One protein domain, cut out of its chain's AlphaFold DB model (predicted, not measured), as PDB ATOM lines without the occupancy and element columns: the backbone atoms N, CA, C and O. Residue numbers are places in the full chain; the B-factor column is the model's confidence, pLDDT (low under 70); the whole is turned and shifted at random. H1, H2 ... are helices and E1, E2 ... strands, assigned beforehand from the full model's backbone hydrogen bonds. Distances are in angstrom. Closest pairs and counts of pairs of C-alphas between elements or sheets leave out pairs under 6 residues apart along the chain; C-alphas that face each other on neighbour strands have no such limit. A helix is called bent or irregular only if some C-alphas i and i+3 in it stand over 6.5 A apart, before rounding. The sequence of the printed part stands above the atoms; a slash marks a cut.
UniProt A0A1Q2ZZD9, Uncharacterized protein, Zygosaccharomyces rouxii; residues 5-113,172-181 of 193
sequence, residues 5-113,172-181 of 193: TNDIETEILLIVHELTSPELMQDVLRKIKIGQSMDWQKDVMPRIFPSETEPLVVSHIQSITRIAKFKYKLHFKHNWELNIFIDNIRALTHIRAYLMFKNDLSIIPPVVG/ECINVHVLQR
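What this domain is: This is residues 5 to 113 and 172 to 181 of the 193 residues of an uncharacterized protein of Zygosaccharomyces rouxii (UniProt A0A1Q2ZZD9). A twisted wall of five antiparallel strands has four helices gathered on one side of it, its other face bare. H1 is nearest the middle of the domain, H4 crosses near its last residues, H3 stands up from the sheet, H2 is farther off, and residues 101 to 106 stick out. The 119 printed residues hold, along the chain, H1 H2 E1 H3 E2 E3 E4 H4 E5, with sheet order E1 E2 E3 E4 E5; the class is mixed, helices and strands. The whole is compact, with a radius of gyration of the C-alphas of 14.5 A and spans of 40 by 34 by 32 A.

Where its parts are: In the sheet, E1 is residues 37 to 39, 6.9 A long; E2, 61 to 66, 14.5 A; E3, 72 to 77, 16.5 A; E4, 81 to 86, 16.5 A; and E5, 174 to 180, 18.4 A, ending at C-alpha 180 (-6.901, 17.741, 48.910). H1, residues 5 to 19, begins at C-alpha 5 (-14.869, 13.356, 37.500) and measures 19.2 A; it is irregular, with C-alphas 7 and 10 7.2 A apart. H2 is residues 22 to 27, 8.6 A. H3, residues 40 to 48, 10.5 A, is only just irregular: C-alphas 43 and 46 are 6.53 A apart. H4 is residues 89 to 100, 16.4 A.

How they stand to each other: E2, E3 and E4 form a meander, each strand the antiparallel neighbour of the one before, with hairpins E2 and E3, and E3 and E4. N 65 and O 73 are 2.8 A apart, and N 74 and O 84 2.8 A, within hydrogen-bond range. The edge strands are E1, with N 38 and O 64 at 2.9 A, and E5, with N 85 and O 175 at 2.8 A. H3 is on the sheet over E1 at a height of 6.9 A and stands up from it at 85 degrees; its closest C-alphas to E2 are those of Trp 40 and Ser 63, 4.7 A. H1 only grazes the sheet with residues 8 to 16. H4 is only just on the sheet, with 5 pairs of C-alphas within 10 A, and only grazes it with residues 89 to 92. Residues 16 to 17 of H1 touch residues 92 to 96 of H4, about perpendicular at 83 degrees; the closest C-alphas are those of His 17 and Arg 96, 5.9 A. H2, not on the sheet, is close to but not clearly touching H3, the closest C-alphas being those of Leu 24 and Arg 47, 7.3 A. In H2 and H4 every O i to N i+4 pair is within hydrogen-bond range, in H1 8 of 11, and in H3 2 of 5, beside 2 of 6 O i to N i+3 pairs.

The domain as a whole: The C-alphas farthest apart, those of Ser 106 and Arg 181, are 43.2 A apart. Residues 114 to 171 are not printed; C-alphas 113 and 172 are 9.3 A apart across the cut. The link from H3 to E2 is long. The mean pLDDT of the printed part is 84.0, with residues 51 to 56 and 102 to 113 under 70.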
ATOM      1  N   THR A   5     -14.902  14.068  38.778       85.19
ATOM      2  CA  THR A   5     -14.869  13.356  37.500       85.19
ATOM      3  C   THR A   5     -14.727  14.298  36.310       85.19
ATOM      4  O   THR A   5     -13.906  14.028  35.447       85.19
ATOM      5  N   ASN A   6     -15.458  15.415  36.295       87.12
ATOM      6  CA  ASN A   6     -15.406  16.377  35.193       87.12
ATOM      7  C   ASN A   6     -14.072  17.137  35.192       87.12
ATOM      8  O   ASN A   6     -13.529  17.418  34.132       87.12
ATOM      9  N   ASP A   7     -13.526  17.432  36.377       85.00
ATOM     10  CA  ASP A   7     -12.252  18.151  36.514       85.00
ATOM     11  C   ASP A   7     -11.057  17.309  36.040       85.00
ATOM     12  O   ASP A   7     -10.057  17.859  35.585       85.00
ATOM     13  N   ILE A   8     -11.136  15.978  36.158       90.25
ATOM     14  CA  ILE A   8     -10.052  15.072  35.747       90.25
ATOM     15  C   ILE A   8     -10.285  14.421  34.386       90.25
ATOM     16  O   ILE A   8      -9.367  13.794  33.871       90.25
ATOM     17  N   GLU A   9     -11.480  14.528  33.805       90.38
ATOM     18  CA  GLU A   9     -11.856  13.835  32.567       90.38
ATOM     19  C   GLU A   9     -10.872  14.125  31.431       90.38
ATOM     20  O   GLU A   9     -10.316  13.197  30.840       90.38
ATOM     21  N   THR A  10     -10.592  15.406  31.186       89.88
ATOM     22  CA  THR A  10      -9.637  15.846  30.163       89.88
ATOM     23  C   THR A  10      -8.238  15.296  30.422       89.88
ATOM     24  O   THR A  10      -7.561  14.880  29.488       89.88
ATOM     25  N   GLU A  11      -7.821  15.212  31.685       90.81
ATOM     26  CA  GLU A  11      -6.499  14.697  32.046       90.81
ATOM     27  C   GLU A  11      -6.401  13.189  31.882       90.81
ATOM     28  O   GLU A  11      -5.391  12.680  31.407       90.81
ATOM     29  N   ILE A  12      -7.454  12.453  32.237       91.62
ATOM     30  CA  ILE A  12      -7.520  11.015  31.990       91.62
ATOM     31  C   ILE A  12      -7.494  10.750  30.484       91.62
ATOM     32  O   ILE A  12      -6.772   9.856  30.044       91.62
ATOM     33  N   LEU A  13      -8.209  11.548  29.688       90.50
ATOM     34  CA  LEU A  13      -8.186  11.443  28.233       90.50
ATOM     35  C   LEU A  13      -6.783  11.726  27.678       90.50
ATOM     36  O   LEU A  13      -6.279  10.941  26.878       90.50
ATOM     37  N   LEU A  14      -6.122  12.782  28.157       90.94
ATOM     38  CA  LEU A  14      -4.750  13.136  27.790       90.94
ATOM     39  C   LEU A  14      -3.764  12.015  28.154       90.94
ATOM     40  O   LEU A  14      -2.921  11.623  27.349       90.94
ATOM     41  N   ILE A  15      -3.897  11.437  29.349       92.12
ATOM     42  CA  ILE A  15      -3.078  10.308  29.800       92.12
ATOM     43  C   ILE A  15      -3.310   9.080  28.909       92.12
ATOM     44  O   ILE A  15      -2.357   8.418  28.504       92.12
ATOM     45  N   VAL A  16      -4.560   8.746  28.591       90.94
ATOM     46  CA  VAL A  16      -4.861   7.555  27.791       90.94
ATOM     47  C   VAL A  16      -4.439   7.749  26.336       90.94
ATOM     48  O   VAL A  16      -3.786   6.865  25.792       90.94
ATOM     49  N   HIS A  17      -4.759   8.875  25.703       88.81
ATOM     50  CA  HIS A  17      -4.531   9.072  24.269       88.81
ATOM     51  C   HIS A  17      -3.127   9.568  23.931       88.81
ATOM     52  O   HIS A  17      -2.493   8.999  23.037       88.81
ATOM     53  N   GLU A  18      -2.632  10.569  24.656       88.38
ATOM     54  CA  GLU A  18      -1.359  11.213  24.339       88.38
ATOM     55  C   GLU A  18      -0.200  10.530  25.055       88.38
ATOM     56  O   GLU A  18       0.731  10.052  24.414       88.38
ATOM     57  N   LEU A  19      -0.263  10.371  26.381       88.88
ATOM     58  CA  LEU A  19       0.877   9.830  27.134       88.88
ATOM     59  C   LEU A  19       1.231   8.383  26.743       88.88
ATOM     60  O   LEU A  19       2.396   7.988  26.825       88.88
ATOM     61  N   THR A  20       0.245   7.585  26.317       89.62
ATOM     62  CA  THR A  20       0.487   6.213  25.831       89.62
ATOM     63  C   THR A  20       0.748   6.124  24.330       89.62
ATOM     64  O   THR A  20       0.833   5.015  23.789       89.62
ATOM     65  N   SER A  21       0.907   7.257  23.642       89.69
ATOM     66  CA  SER A  21       1.336   7.253  22.248       89.69
ATOM     67  C   SER A  21       2.730   6.615  22.127       89.69
ATOM     68  O   SER A  21       3.576   6.755  23.019       89.69
ATOM     69  N   PRO A  22       2.995   5.859  21.048       86.31
ATOM     70  CA  PRO A  22       4.270   5.168  20.884       86.31
ATOM     71  C   PRO A  22       5.461   6.138  20.861       86.31
ATOM     72  O   PRO A  22       6.521   5.802  21.392       86.31
ATOM     73  N   GLU A  23       5.266   7.340  20.322       85.88
ATOM     74  CA  GLU A  23       6.265   8.410  20.260       85.88
ATOM     75  C   GLU A  23       6.622   8.910  21.667       85.88
ATOM     76  O   GLU A  23       7.770   8.792  22.098       85.88
ATOM     77  N   LEU A  24       5.630   9.336  22.460       87.06
ATOM     78  CA  LEU A  24       5.851   9.819  23.830       87.06
ATOM     79  C   LEU A  24       6.383   8.729  24.762       87.06
ATOM     80  O   LEU A  24       7.223   8.998  25.629       87.06
ATOM     81  N   MET A  25       5.962   7.478  24.579       87.56
ATOM     82  CA  MET A  25       6.500   6.369  25.361       87.56
ATOM     83  C   MET A  25       8.003   6.166  25.132       87.56
ATOM     84  O   MET A  25       8.742   5.937  26.097       87.56
ATOM     85  N   GLN A  26       8.469   6.238  23.881       85.94
ATOM     86  CA  GLN A  26       9.889   6.074  23.558       85.94
ATOM     87  C   GLN A  26      10.700   7.320  23.911       85.94
ATOM     88  O   GLN A  26      11.790   7.202  24.477       85.94
ATOM     89  N   ASP A  27      10.159   8.505  23.641       84.56
ATOM     90  CA  ASP A  27      10.906   9.745  23.779       84.56
ATOM     91  C   ASP A  27      10.877  10.328  25.183       84.56
ATOM     92  O   ASP A  27      11.872  10.919  25.604       84.56
ATOM     93  N   VAL A  28       9.782  10.185  25.925       86.69
ATOM     94  CA  VAL A  28       9.631  10.753  27.273       86.69
ATOM     95  C   VAL A  28       9.741   9.657  28.317       86.69
ATOM     96  O   VAL A  28      10.722   9.614  29.062       86.69
ATOM     97  N   LEU A  29       8.778   8.731  28.355       87.00
ATOM     98  CA  LEU A  29       8.637   7.805  29.484       87.00
ATOM     99  C   LEU A  29       9.849   6.886  29.656       87.00
ATOM    100  O   LEU A  29      10.283   6.627  30.781       87.00
ATOM    101  N   ARG A  30      10.440   6.418  28.552       86.50
ATOM    102  CA  ARG A  30      11.631   5.561  28.590       86.50
ATOM    103  C   ARG A  30      12.862   6.270  29.159       86.50
ATOM    104  O   ARG A  30      13.712   5.593  29.741       86.50
ATOM    105  N   LYS A  31      12.957   7.598  29.017       88.25
ATOM    106  CA  LYS A  31      14.089   8.399  29.513       88.25
ATOM    107  C   LYS A  31      14.024   8.631  31.025       88.25
ATOM    108  O   LYS A  31      15.064   8.835  31.647       88.25
ATOM    109  N   ILE A  32      12.837   8.546  31.629       91.00
ATOM    110  CA  ILE A  32      12.651   8.719  33.074       91.00
ATOM    111  C   ILE A  32      13.185   7.478  33.808       91.00
ATOM    112  O   ILE A  32      12.707   6.352  33.605       91.00
ATOM    113  N   LYS A  33      14.180   7.661  34.683       92.75
ATOM    114  CA  LYS A  33      14.681   6.590  35.561       92.75
ATOM    115  C   LYS A  33      13.705   6.323  36.709       92.75
ATOM    116  O   LYS A  33      12.909   7.177  37.079       92.75
ATOM    117  N   ILE A  34      13.754   5.122  37.284       93.56
ATOM    118  CA  ILE A  34      12.921   4.778  38.448       93.56
ATOM    119  C   ILE A  34      13.290   5.698  39.623       93.56
ATOM    120  O   ILE A  34      14.469   5.893  39.902       93.56
ATOM    121  N   GLY A  35      12.281   6.272  40.278       91.00
ATOM    122  CA  GLY A  35      12.415   7.266  41.345       91.00
ATOM    123  C   GLY A  35      12.611   8.703  40.853       91.00
ATOM    124  O   GLY A  35      12.524   9.630  41.651       91.00
ATOM    125  N   GLN A  36      12.840   8.913  39.553       93.94
ATOM    126  CA  GLN A  36      13.009  10.245  38.983       93.94
ATOM    127  C   GLN A  36      11.653  10.867  38.643       93.94
ATOM    128  O   GLN A  36      10.750  10.193  38.132       93.94
ATOM    129  N   SER A  37      11.545  12.170  38.900       93.12
ATOM    130  CA  SER A  37      10.426  12.999  38.468       93.12
ATOM    131  C   SER A  37      10.848  13.927  37.337       93.12
ATOM    132  O   SER A  37      12.001  14.350  37.264       93.12
ATOM    133  N   MET A  38       9.893  14.235  36.472       93.81
ATOM    134  CA  MET A  38      10.019  15.139  35.337       93.81
ATOM    135  C   MET A  38       8.902  16.187  35.412       93.81
ATOM    136  O   MET A  38       7.815  15.885  35.920       93.81
ATOM    137  N   ASP A  39       9.184  17.411  34.963       93.38
ATOM    138  CA  ASP A  39       8.207  18.499  34.955       93.38
ATOM    139  C   ASP A  39       7.269  18.313  33.761       93.38
ATOM    140  O   ASP A  39       7.702  18.177  32.616       93.38
ATOM    141  N   TRP A  40       5.965  18.253  34.023       91.50
ATOM    142  CA  TRP A  40       4.996  17.952  32.975       91.50
ATOM    143  C   TRP A  40       4.898  19.082  31.950       91.50
ATOM    144  O   TRP A  40       4.913  18.838  30.744       91.50
ATOM    145  N   GLN A  41       4.844  20.324  32.422       89.12
ATOM    146  CA  GLN A  41       4.617  21.493  31.576       89.12
ATOM    147  C   GLN A  41       5.852  21.831  30.743       89.12
ATOM    148  O   GLN A  41       5.727  22.259  29.599       89.12
ATOM    149  N   LYS A  42       7.050  21.624  31.297       88.19
ATOM    150  CA  LYS A  42       8.310  21.964  30.623       88.19
ATOM    151  C   LYS A  42       8.856  20.844  29.752       88.19
ATOM    152  O   LYS A  42       9.381  21.123  28.680       88.19
ATOM    153  N   ASP A  43       8.756  19.591  30.195       87.62
ATOM    154  CA  ASP A  43       9.463  18.488  29.538       87.62
ATOM    155  C   ASP A  43       8.545  17.585  28.703       87.62
ATOM    156  O   ASP A  43       9.017  16.954  27.747       87.62
ATOM    157  N   VAL A  44       7.258  17.494  29.068       87.88
ATOM    158  CA  VAL A  44       6.289  16.571  28.452       87.88
ATOM    159  C   VAL A  44       5.380  17.297  27.467       87.88
ATOM    160  O   VAL A  44       5.378  16.942  26.291       87.88
ATOM    161  N   MET A  45       4.659  18.333  27.910       87.81
ATOM    162  CA  MET A  45       3.697  19.086  27.090       87.81
ATOM    163  C   MET A  45       4.262  19.567  25.742       87.81
ATOM    164  O   MET A  45       3.591  19.348  24.734       87.81
ATOM    165  N   PRO A  46       5.497  20.107  25.649       87.62
ATOM    166  CA  PRO A  46       6.052  20.554  24.367       87.62
ATOM    167  C   PRO A  46       6.318  19.419  23.373       87.62
ATOM    168  O   PRO A  46       6.521  19.670  22.192       87.62
ATOM    169  N   ARG A  47       6.357  18.165  23.837       85.88
ATOM    170  CA  ARG A  47       6.508  16.992  22.967       85.88
ATOM    171  C   ARG A  47       5.177  16.418  22.518       85.88
ATOM    172  O   ARG A  47       5.137  15.778  21.478       85.88
ATOM    173  N   ILE A  48       4.125  16.634  23.304       83.50
ATOM    174  CA  ILE A  48       2.752  16.333  22.889       83.50
ATOM    175  C   ILE A  48       2.318  17.350  21.827       83.50
ATOM    176  O   ILE A  48       1.783  16.983  20.788       83.50
ATOM    177  N   PHE A  49       2.617  18.629  22.067       83.19
ATOM    178  CA  PHE A  49       2.251  19.742  21.197       83.19
ATOM    179  C   PHE A  49       3.507  20.528  20.782       83.19
ATOM    180  O   PHE A  49       3.830  21.550  21.395       83.19
ATOM    181  N   PRO A  50       4.256  20.050  19.769       75.62
ATOM    182  CA  PRO A  50       5.446  20.732  19.274       75.62
ATOM    183  C   PRO A  50       5.094  22.022  18.495       75.62
ATOM    184  O   PRO A  50       4.988  22.015  17.275       75.62
ATOM    185  N   SER A  51       5.014  23.138  19.229       66.56
ATOM    186  CA  SER A  51       5.217  24.548  18.819       66.56
ATOM    187  C   SER A  51       4.111  25.435  18.188       66.56
ATOM    188  O   SER A  51       3.252  25.026  17.413       66.56
ATOM    189  N   GLU A  52       4.272  26.724  18.546       56.25
ATOM    190  CA  GLU A  52       3.722  28.037  18.116       56.25
ATOM    191  C   GLU A  52       2.231  28.360  18.223       56.25
ATOM    192  O   GLU A  52       1.886  29.537  18.327       56.25
ATOM    193  N   THR A  53       1.345  27.376  18.277       60.19
ATOM    194  CA  THR A  53      -0.077  27.646  18.544       60.19
ATOM    195  C   THR A  53      -0.366  27.493  20.030       60.19
ATOM    196  O   THR A  53       0.176  26.595  20.678       60.19
ATOM    197  N   GLU A  54      -1.174  28.397  20.598       60.81
ATOM    198  CA  GLU A  54      -1.601  28.266  21.992       60.81
ATOM    199  C   GLU A  54      -2.145  26.850  22.222       60.81
ATOM    200  O   GLU A  54      -2.895  26.341  21.380       60.81
ATOM    201  N   PRO A  55      -1.745  26.183  23.318       61.84
ATOM    202  CA  PRO A  55      -2.163  24.819  23.565       61.84
ATOM    203  C   PRO A  55      -3.688  24.785  23.646       61.84
ATOM    204  O   PRO A  55      -4.286  25.332  24.570       61.84
ATOM    205  N   LEU A  56      -4.318  24.113  22.677       68.19
ATOM    206  CA  LEU A  56      -5.773  23.941  22.633       68.19
ATOM    207  C   LEU A  56      -6.293  23.213  23.888       68.19
ATOM    208  O   LEU A  56      -7.465  23.320  24.240       68.19
ATOM    209  N   VAL A  57      -5.402  22.468  24.553       75.31
ATOM    210  CA  VAL A  57      -5.655  21.717  25.778       75.31
ATOM    211  C   VAL A  57      -4.749  22.240  26.889       75.31
ATOM    212  O   VAL A  57      -3.526  22.094  26.839       75.31
ATOM    213  N   VAL A  58      -5.358  22.807  27.927       81.25
ATOM    214  CA  VAL A  58      -4.666  23.174  29.166       81.25
ATOM    215  C   VAL A  58      -4.644  21.951  30.074       81.25
ATOM    216  O   VAL A  58      -5.700  21.451  30.448       81.25
ATOM    217  N   SER A  59      -3.448  21.481  30.434       87.69
ATOM    218  CA  SER A  59      -3.285  20.415  31.427       87.69
ATOM    219  C   SER A  59      -2.887  20.997  32.781       87.69
ATOM    220  O   SER A  59      -2.023  21.870  32.865       87.69
ATOM    221  N   HIS A  60      -3.474  20.481  33.855       91.69
ATOM    222  CA  HIS A  60      -3.175  20.821  35.247       91.69
ATOM    223  C   HIS A  60      -2.300  19.769  35.948       91.69
ATOM    224  O   HIS A  60      -2.118  19.790  37.172       91.69
ATOM    225  N   ILE A  61      -1.732  18.839  35.179       93.12
ATOM    226  CA  ILE A  61      -0.696  17.932  35.665       93.12
ATOM    227  C   ILE A  61       0.599  18.734  35.856       93.12
ATOM    228  O   ILE A  61       1.024  19.495  34.987       93.12
ATOM    229  N   GLN A  62       1.229  18.576  37.017       94.12
ATOM    230  CA  GLN A  62       2.456  19.281  37.386       94.12
ATOM    231  C   GLN A  62       3.702  18.451  37.102       94.12
ATOM    232  O   GLN A  62       4.699  18.957  36.593       94.12
ATOM    233  N   SER A  63       3.667  17.169  37.451       95.25
ATOM    234  CA  SER A  63       4.833  16.306  37.331       95.25
ATOM    235  C   SER A  63       4.449  14.867  37.060       95.25
ATOM    236  O   SER A  63       3.364  14.406  37.425       95.25
ATOM    237  N   ILE A  64       5.379  14.153  36.433       95.44
ATOM    238  CA  ILE A  64       5.313  12.711  36.239       95.44
ATOM    239  C   ILE A  64       6.544  12.059  36.862       95.44
ATOM    240  O   ILE A  64       7.685  12.419  36.580       95.44
ATOM    241  N   THR A  65       6.312  11.072  37.719       95.25
ATOM    242  CA  THR A  65       7.347  10.303  38.407       95.25
ATOM    243  C   THR A  65       7.241   8.838  38.020       95.25
ATOM    244  O   THR A  65       6.164   8.241  38.079       95.25
ATOM    245  N   ARG A  66       8.366   8.214  37.668       95.44
ATOM    246  CA  ARG A  66       8.398   6.770  37.426       95.44
ATOM    247  C   ARG A  66       8.606   6.024  38.737       95.44
ATOM    248  O   ARG A  66       9.668   6.118  39.339       95.44
ATOM    249  N   ILE A  67       7.619   5.240  39.156       95.00
ATOM    250  CA  ILE A  67       7.677   4.474  40.413       95.00
ATOM    251  C   ILE A  67       8.277   3.087  40.192       95.00
ATOM    252  O   ILE A  67       9.036   2.595  41.018       95.00
ATOM    253  N   ALA A  68       7.952   2.445  39.071       93.44
ATOM    254  CA  ALA A  68       8.478   1.128  38.729       93.44
ATOM    255  C   ALA A  68       8.625   0.984  37.212       93.44
ATOM    256  O   ALA A  68       8.386   1.917  36.444       93.44
ATOM    257  N   LYS A  69       9.002  -0.215  36.747       88.81
ATOM    258  CA  LYS A  69       9.238  -0.479  35.319       88.81
ATOM    259  C   LYS A  69       8.065  -0.046  34.426       88.81
ATOM    260  O   LYS A  69       8.323   0.547  33.381       88.81
ATOM    261  N   PHE A  70       6.828  -0.297  34.864       90.12
ATOM    262  CA  PHE A  70       5.586   0.036  34.147       90.12
ATOM    263  C   PHE A  70       4.614   0.896  34.964       90.12
ATOM    264  O   PHE A  70       3.482   1.091  34.525       90.12
ATOM    265  N   LYS A  71       5.060   1.392  36.129       93.88
ATOM    266  CA  LYS A  71       4.244   2.197  37.041       93.88
ATOM    267  C   LYS A  71       4.689   3.644  37.043       93.88
ATOM    268  O   LYS A  71       5.876   3.916  37.252       93.88
ATOM    269  N   TYR A  72       3.732   4.546  36.893       95.19
ATOM    270  CA  TYR A  72       3.957   5.986  36.913       95.19
ATOM    271  C   TYR A  72       2.987   6.649  37.881       95.19
ATOM    272  O   TYR A  72       1.901   6.140  38.137       95.19
ATOM    273  N   LYS A  73       3.395   7.787  38.424       96.06
ATOM    274  CA  LYS A  73       2.562   8.657  39.244       96.06
ATOM    275  C   LYS A  73       2.578  10.038  38.631       96.06
ATOM    276  O   LYS A  73       3.651  10.567  38.362       96.06
ATOM    277  N   LEU A  74       1.400  10.606  38.454       96.06
ATOM    278  CA  LEU A  74       1.206  11.967  38.001       96.06
ATOM    279  C   LEU A  74       0.641  12.778  39.156       96.06
ATOM    280  O   LEU A  74      -0.276  12.330  39.848       96.06
ATOM    281  N   HIS A  75       1.218  13.948  39.384       96.25
ATOM    282  CA  HIS A  75       0.715  14.882  40.376       96.25
ATOM    283  C   HIS A  75      -0.154  15.924  39.680       96.25
ATOM    284  O   HIS A  75       0.328  16.639  38.805       96.25
ATOM    285  N   PHE A  76      -1.428  15.989  40.052       94.50
ATOM    286  CA  PHE A  76      -2.403  16.928  39.507       94.50
ATOM    287  C   PHE A  76      -2.753  17.964  40.565       94.50
ATOM    288  O   PHE A  76      -3.017  17.613  41.721       94.50
ATOM    289  N   LYS A  77      -2.798  19.235  40.157       92.88
ATOM    290  CA  LYS A  77      -3.152  20.324  41.061       92.88
ATOM    291  C   LYS A  77      -3.956  21.404  40.351       92.88
ATOM    292  O   LYS A  77      -3.425  22.169  39.550       92.88
ATOM    293  N   HIS A  78      -5.228  21.488  40.718       89.56
ATOM    294  CA  HIS A  78      -6.150  22.539  40.304       89.56
ATOM    295  C   HIS A  78      -7.082  22.879  41.483       89.56
ATOM    296  O   HIS A  78      -6.601  23.205  42.568       89.56
ATOM    297  N   ASN A  79      -8.400  22.732  41.318       87.75
ATOM    298  CA  ASN A  79      -9.381  22.784  42.410       87.75
ATOM    299  C   ASN A  79      -9.192  21.639  43.414       87.75
ATOM    300  O   ASN A  79      -9.448  21.787  44.611       87.75
ATOM    301  N   TRP A  80      -8.747  20.494  42.902       90.19
ATOM    302  CA  TRP A  80      -8.371  19.315  43.666       90.19
ATOM    303  C   TRP A  80      -6.857  19.141  43.613       90.19
ATOM    304  O   TRP A  80      -6.220  19.488  42.617       90.19
ATOM    305  N   GLU A  81      -6.292  18.549  44.661       93.50
ATOM    306  CA  GLU A  81      -4.924  18.034  44.618       93.50
ATOM    307  C   GLU A  81      -4.984  16.509  44.639       93.50
ATOM    308  O   GLU A  81      -5.567  15.920  45.555       93.50
ATOM    309  N   LEU A  82      -4.428  15.874  43.610       94.94
ATOM    310  CA  LEU A  82      -4.572  14.444  43.362       94.94
ATOM    311  C   LEU A  82      -3.229  13.823  42.984       94.94
ATOM    312  O   LEU A  82      -2.379  14.444  42.348       94.94
ATOM    313  N   ASN A  83      -3.081  12.542  43.306       96.00
ATOM    314  CA  ASN A  83      -2.080  11.683  42.694       96.00
ATOM    315  C   ASN A  83      -2.784  10.651  41.817       96.00
ATOM    316  O   ASN A  83      -3.574   9.850  42.312       96.00
ATOM    317  N   ILE A  84      -2.476  10.663  40.526       95.56
ATOM    318  CA  ILE A  84      -2.988   9.704  39.552       95.56
ATOM    319  C   ILE A  84      -1.898   8.655  39.332       95.56
ATOM    320  O   ILE A  84      -0.817   8.960  38.831       95.56
ATOM    321  N   PHE A  85      -2.158   7.421  39.739       95.44
ATOM    322  CA  PHE A  85      -1.255   6.295  39.561       95.44
ATOM    323  C   PHE A  85      -1.643   5.517  38.312       95.44
ATOM    324  O   PHE A  85      -2.774   5.069  38.174       95.44
ATOM    325  N   ILE A  86      -0.679   5.328  37.420       94.50
ATOM    326  CA  ILE A  86      -0.770   4.385  36.311       94.50
ATOM    327  C   ILE A  86      -0.098   3.101  36.781       94.50
ATOM    328  O   ILE A  86       1.129   3.057  36.906       94.50
ATOM    329  N   ASP A  87      -0.884   2.061  37.041       91.38
ATOM    330  CA  ASP A  87      -0.370   0.788  37.556       91.38
ATOM    331  C   ASP A  87       0.270  -0.087  36.483       91.38
ATOM    332  O   ASP A  87       1.172  -0.883  36.762       91.38
ATOM    333  N   ASN A  88      -0.182   0.051  35.241       88.94
ATOM    334  CA  ASN A  88       0.406  -0.658  34.123       88.94
ATOM    335  C   ASN A  88       0.245   0.136  32.829       88.94
ATOM    336  O   ASN A  88      -0.784   0.065  32.159       88.94
ATOM    337  N   ILE A  89       1.309   0.837  32.434       89.69
ATOM    338  CA  ILE A  89       1.312   1.607  31.185       89.69
ATOM    339  C   ILE A  89       1.043   0.731  29.951       89.69
ATOM    340  O   ILE A  89       0.436   1.203  29.001       89.69
ATOM    341  N   ARG A  90       1.429  -0.559  29.968       87.94
ATOM    342  CA  ARG A  90       1.197  -1.471  28.834       87.94
ATOM    343  C   ARG A  90      -0.286  -1.750  28.644       87.94
ATOM    344  O   ARG A  90      -0.770  -1.719  27.521       87.94
ATOM    345  N   ALA A  91      -1.000  -1.998  29.742       86.00
ATOM    346  CA  ALA A  91      -2.448  -2.175  29.709       86.00
ATOM    347  C   ALA A  91      -3.132  -0.908  29.176       86.00
ATOM    348  O   ALA A  91      -3.995  -0.998  28.307       86.00
ATOM    349  N   LEU A  92      -2.652   0.268  29.590       88.81
ATOM    350  CA  LEU A  92      -3.146   1.550  29.092       88.81
ATOM    351  C   LEU A  92      -2.910   1.738  27.581       88.81
ATOM    352  O   LEU A  92      -3.813   2.183  26.879       88.81
ATOM    353  N   THR A  93      -1.753   1.322  27.049       87.69
ATOM    354  CA  THR A  93      -1.490   1.309  25.597       87.69
ATOM    355  C   THR A  93      -2.485   0.424  24.843       87.69
ATOM    356  O   THR A  93      -2.938   0.787  23.756       87.69
ATOM    357  N   HIS A  94      -2.857  -0.729  25.408       82.00
ATOM    358  CA  HIS A  94      -3.872  -1.595  24.808       82.00
ATOM    359  C   HIS A  94      -5.261  -0.953  24.839       82.00
ATOM    360  O   HIS A  94      -5.971  -1.012  23.838       82.00
ATOM    361  N   ILE A  95      -5.623  -0.291  25.943       85.50
ATOM    362  CA  ILE A  95      -6.871   0.475  26.040       85.50
ATOM    363  C   ILE A  95      -6.902   1.578  24.980       85.50
ATOM    364  O   ILE A  95      -7.894   1.697  24.267       85.50
ATOM    365  N   ARG A  96      -5.811   2.334  24.805       86.69
ATOM    366  CA  ARG A  96      -5.704   3.336  23.734       86.69
ATOM    367  C   ARG A  96      -5.953   2.711  22.367       86.69
ATOM    368  O   ARG A  96      -6.758   3.232  21.603       86.69
ATOM    369  N   ALA A  97      -5.288   1.600  22.054       83.44
ATOM    370  CA  ALA A  97      -5.470   0.927  20.772       83.44
ATOM    371  C   ALA A  97      -6.926   0.471  20.567       83.44
ATOM    372  O   ALA A  97      -7.494   0.708  19.504       83.44
ATOM    373  N   TYR A  98      -7.561  -0.086  21.602       80.12
ATOM    374  CA  TYR A  98      -8.977  -0.452  21.573       80.12
ATOM    375  C   TYR A  98      -9.897   0.757  21.329       80.12
ATOM    376  O   TYR A  98     -10.815   0.684  20.515       80.12
ATOM    377  N   LEU A  99      -9.640   1.890  21.993       81.94
ATOM    378  CA  LEU A  99     -10.428   3.115  21.829       81.94
ATOM    379  C   LEU A  99     -10.259   3.755  20.443       81.94
ATOM    380  O   LEU A  99     -11.215   4.345  19.939       81.94
ATOM    381  N   MET A 100      -9.075   3.644  19.836       80.56
ATOM    382  CA  MET A 100      -8.775   4.187  18.503       80.56
ATOM    383  C   MET A 100      -9.308   3.296  17.374       80.56
ATOM    384  O   MET A 100      -9.812   3.807  16.379       80.56
ATOM    385  N   PHE A 101      -9.235   1.971  17.527       73.38
ATOM    386  CA  PHE A 101      -9.543   0.998  16.472       73.38
ATOM    387  C   PHE A 101     -10.736   0.108  16.832       73.38
ATOM    388  O   PHE A 101     -10.678  -1.101  16.624       73.38
ATOM    389  N   LYS A 102     -11.818   0.703  17.365       60.66
ATOM    390  CA  LYS A 102     -13.014   0.046  17.951       60.66
ATOM    391  C   LYS A 102     -13.593  -1.177  17.204       60.66
ATOM    392  O   LYS A 102     -14.365  -1.914  17.810       60.66
ATOM    393  N   ASN A 103     -13.228  -1.411  15.941       52.34
ATOM    394  CA  ASN A 103     -13.761  -2.468  15.082       52.34
ATOM    395  C   ASN A 103     -12.815  -3.654  14.805       52.34
ATOM    396  O   ASN A 103     -13.306  -4.690  14.367       52.34
ATOM    397  N   ASP A 104     -11.516  -3.575  15.113       49.69
ATOM    398  CA  ASP A 104     -10.563  -4.659  14.816       49.69
ATOM    399  C   ASP A 104     -10.084  -5.370  16.089       49.69
ATOM    400  O   ASP A 104      -8.941  -5.249  16.532       49.69
ATOM    401  N   LEU A 105     -10.963  -6.193  16.671       51.09
ATOM    402  CA  LEU A 105     -10.594  -7.135  17.742       51.09
ATOM    403  C   LEU A 105      -9.585  -8.217  17.292       51.09
ATOM    404  O   LEU A 105      -9.153  -9.023  18.112       51.09
ATOM    405  N   SER A 106      -9.211  -8.255  16.009       50.06
ATOM    406  CA  SER A 106      -8.290  -9.235  15.421       50.06
ATOM    407  C   SER A 106      -6.807  -8.852  15.529       50.06
ATOM    408  O   SER A 106      -5.952  -9.709  15.323       50.06
ATOM    409  N   ILE A 107      -6.476  -7.594  15.856       48.38
ATOM    410  CA  ILE A 107      -5.108  -7.060  15.700       48.38
ATOM    411  C   ILE A 107      -4.250  -7.184  16.977       48.38
ATOM    412  O   ILE A 107      -3.038  -6.978  16.934       48.38
ATOM    413  N   ILE A 108      -4.817  -7.545  18.135       49.09
ATOM    414  CA  ILE A 108      -4.104  -7.427  19.421       49.09
ATOM    415  C   ILE A 108      -4.291  -8.703  20.256       49.09
ATOM    416  O   ILE A 108      -5.425  -9.160  20.405       49.09
ATOM    417  N   PRO A 109      -3.211  -9.301  20.813       46.88
ATOM    418  CA  PRO A 109      -3.321 -10.503  21.634       46.88
ATOM    419  C   PRO A 109      -4.240 -10.247  22.835       46.88
ATOM    420  O   PRO A 109      -4.289  -9.115  23.329       46.88
ATOM    421  N   PRO A 110      -4.960 -11.277  23.314       49.66
ATOM    422  CA  PRO A 110      -6.005 -11.112  24.307       49.66
ATOM    423  C   PRO A 110      -5.395 -10.511  25.567       49.66
ATOM    424  O   PRO A 110      -4.600 -11.145  26.267       49.66
ATOM    425  N   VAL A 111      -5.758  -9.263  25.848       48.56
ATOM    426  CA  VAL A 111      -5.473  -8.656  27.140       48.56
ATOM    427  C   VAL A 111      -6.157  -9.544  28.170       48.56
ATOM    428  O   VAL A 111      -7.362  -9.797  28.085       48.56
ATOM    429  N   VAL A 112      -5.379 -10.040  29.128       45.72
ATOM    430  CA  VAL A 112      -5.890 -10.734  30.310       45.72
ATOM    431  C   VAL A 112      -6.856  -9.768  31.007       45.72
ATOM    432  O   VAL A 112      -6.416  -8.842  31.678       45.72
ATOM    433  N   GLY A 113      -8.161  -9.915  30.758       47.66
ATOM    434  CA  GLY A 113      -9.216  -9.069  31.327       47.66
ATOM    435  C   GLY A 113     -10.194  -8.415  30.341       47.66
ATOM    436  O   GLY A 113     -11.332  -8.192  30.742       47.66
ATOM    437  N   GLU A 172      -8.373  -2.597  35.794       79.50
ATOM    438  CA  GLU A 172      -7.911  -1.542  36.704       79.50
ATOM    439  C   GLU A 172      -6.509  -1.065  36.292       79.50
ATOM    440  O   GLU A 172      -5.500  -1.705  36.593       79.50
ATOM    441  N   CYS A 173      -6.440   0.045  35.552       84.81
ATOM    442  CA  CYS A 173      -5.169   0.580  35.038       84.81
ATOM    443  C   CYS A 173      -4.770   1.930  35.645       84.81
ATOM    444  O   CYS A 173      -3.584   2.277  35.631       84.81
ATOM    445  N   ILE A 174      -5.750   2.685  36.147       90.75
ATOM    446  CA  ILE A 174      -5.561   4.009  36.733       90.75
ATOM    447  C   ILE A 174      -6.192   4.024  38.121       90.75
ATOM    448  O   ILE A 174      -7.374   3.726  38.266       90.75
ATOM    449  N   ASN A 175      -5.411   4.435  39.114       92.06
ATOM    450  CA  ASN A 175      -5.858   4.645  40.483       92.06
ATOM    451  C   ASN A 175      -5.712   6.120  40.860       92.06
ATOM    452  O   ASN A 175      -4.629   6.694  40.760       92.06
ATOM    453  N   VAL A 176      -6.799   6.750  41.304       92.94
ATOM    454  CA  VAL A 176      -6.819   8.179  41.651       92.94
ATOM    455  C   VAL A 176      -6.876   8.335  43.162       92.94
ATOM    456  O   VAL A 176      -7.828   7.917  43.814       92.94
ATOM    457  N   HIS A 177      -5.842   8.948  43.730       93.81
ATOM    458  CA  HIS A 177      -5.743   9.215  45.158       93.81
ATOM    459  C   HIS A 177      -5.966  10.704  45.408       93.81
ATOM    460  O   HIS A 177      -5.184  11.543  44.957       93.81
ATOM    461  N   VAL A 178      -7.018  11.032  46.155       92.62
ATOM    462  CA  VAL A 178      -7.337  12.415  46.525       92.62
ATOM    463  C   VAL A 178      -6.466  12.847  47.702       92.62
ATOM    464  O   VAL A 178      -6.525  12.231  48.762       92.62
ATOM    465  N   LEU A 179      -5.684  13.913  47.526       91.50
ATOM    466  CA  LEU A 179      -4.876  14.514  48.592       91.50
ATOM    467  C   LEU A 179      -5.612  15.677  49.249       91.50
ATOM    468  O   LEU A 179      -5.701  15.748  50.472       91.50
ATOM    469  N   GLN A 180      -6.180  16.567  48.434       90.25
ATOM    470  CA  GLN A 180      -6.901  17.741  48.910       90.25
ATOM    471  C   GLN A 180      -8.210  17.923  48.146       90.25
ATOM    472  O   GLN A 180      -8.264  17.812  46.920       90.25
ATOM    473  N   ARG A 181      -9.272  18.219  48.901       87.56
ATOM    474  CA  ARG A 181     -10.592  18.562  48.364       87.56
ATOM    475  C   ARG A 181     -10.708  20.078  48.158       87.56
ATOM    476  O   ARG A 181     -10.063  20.825  48.901       87.56
TER     477      ARG A 181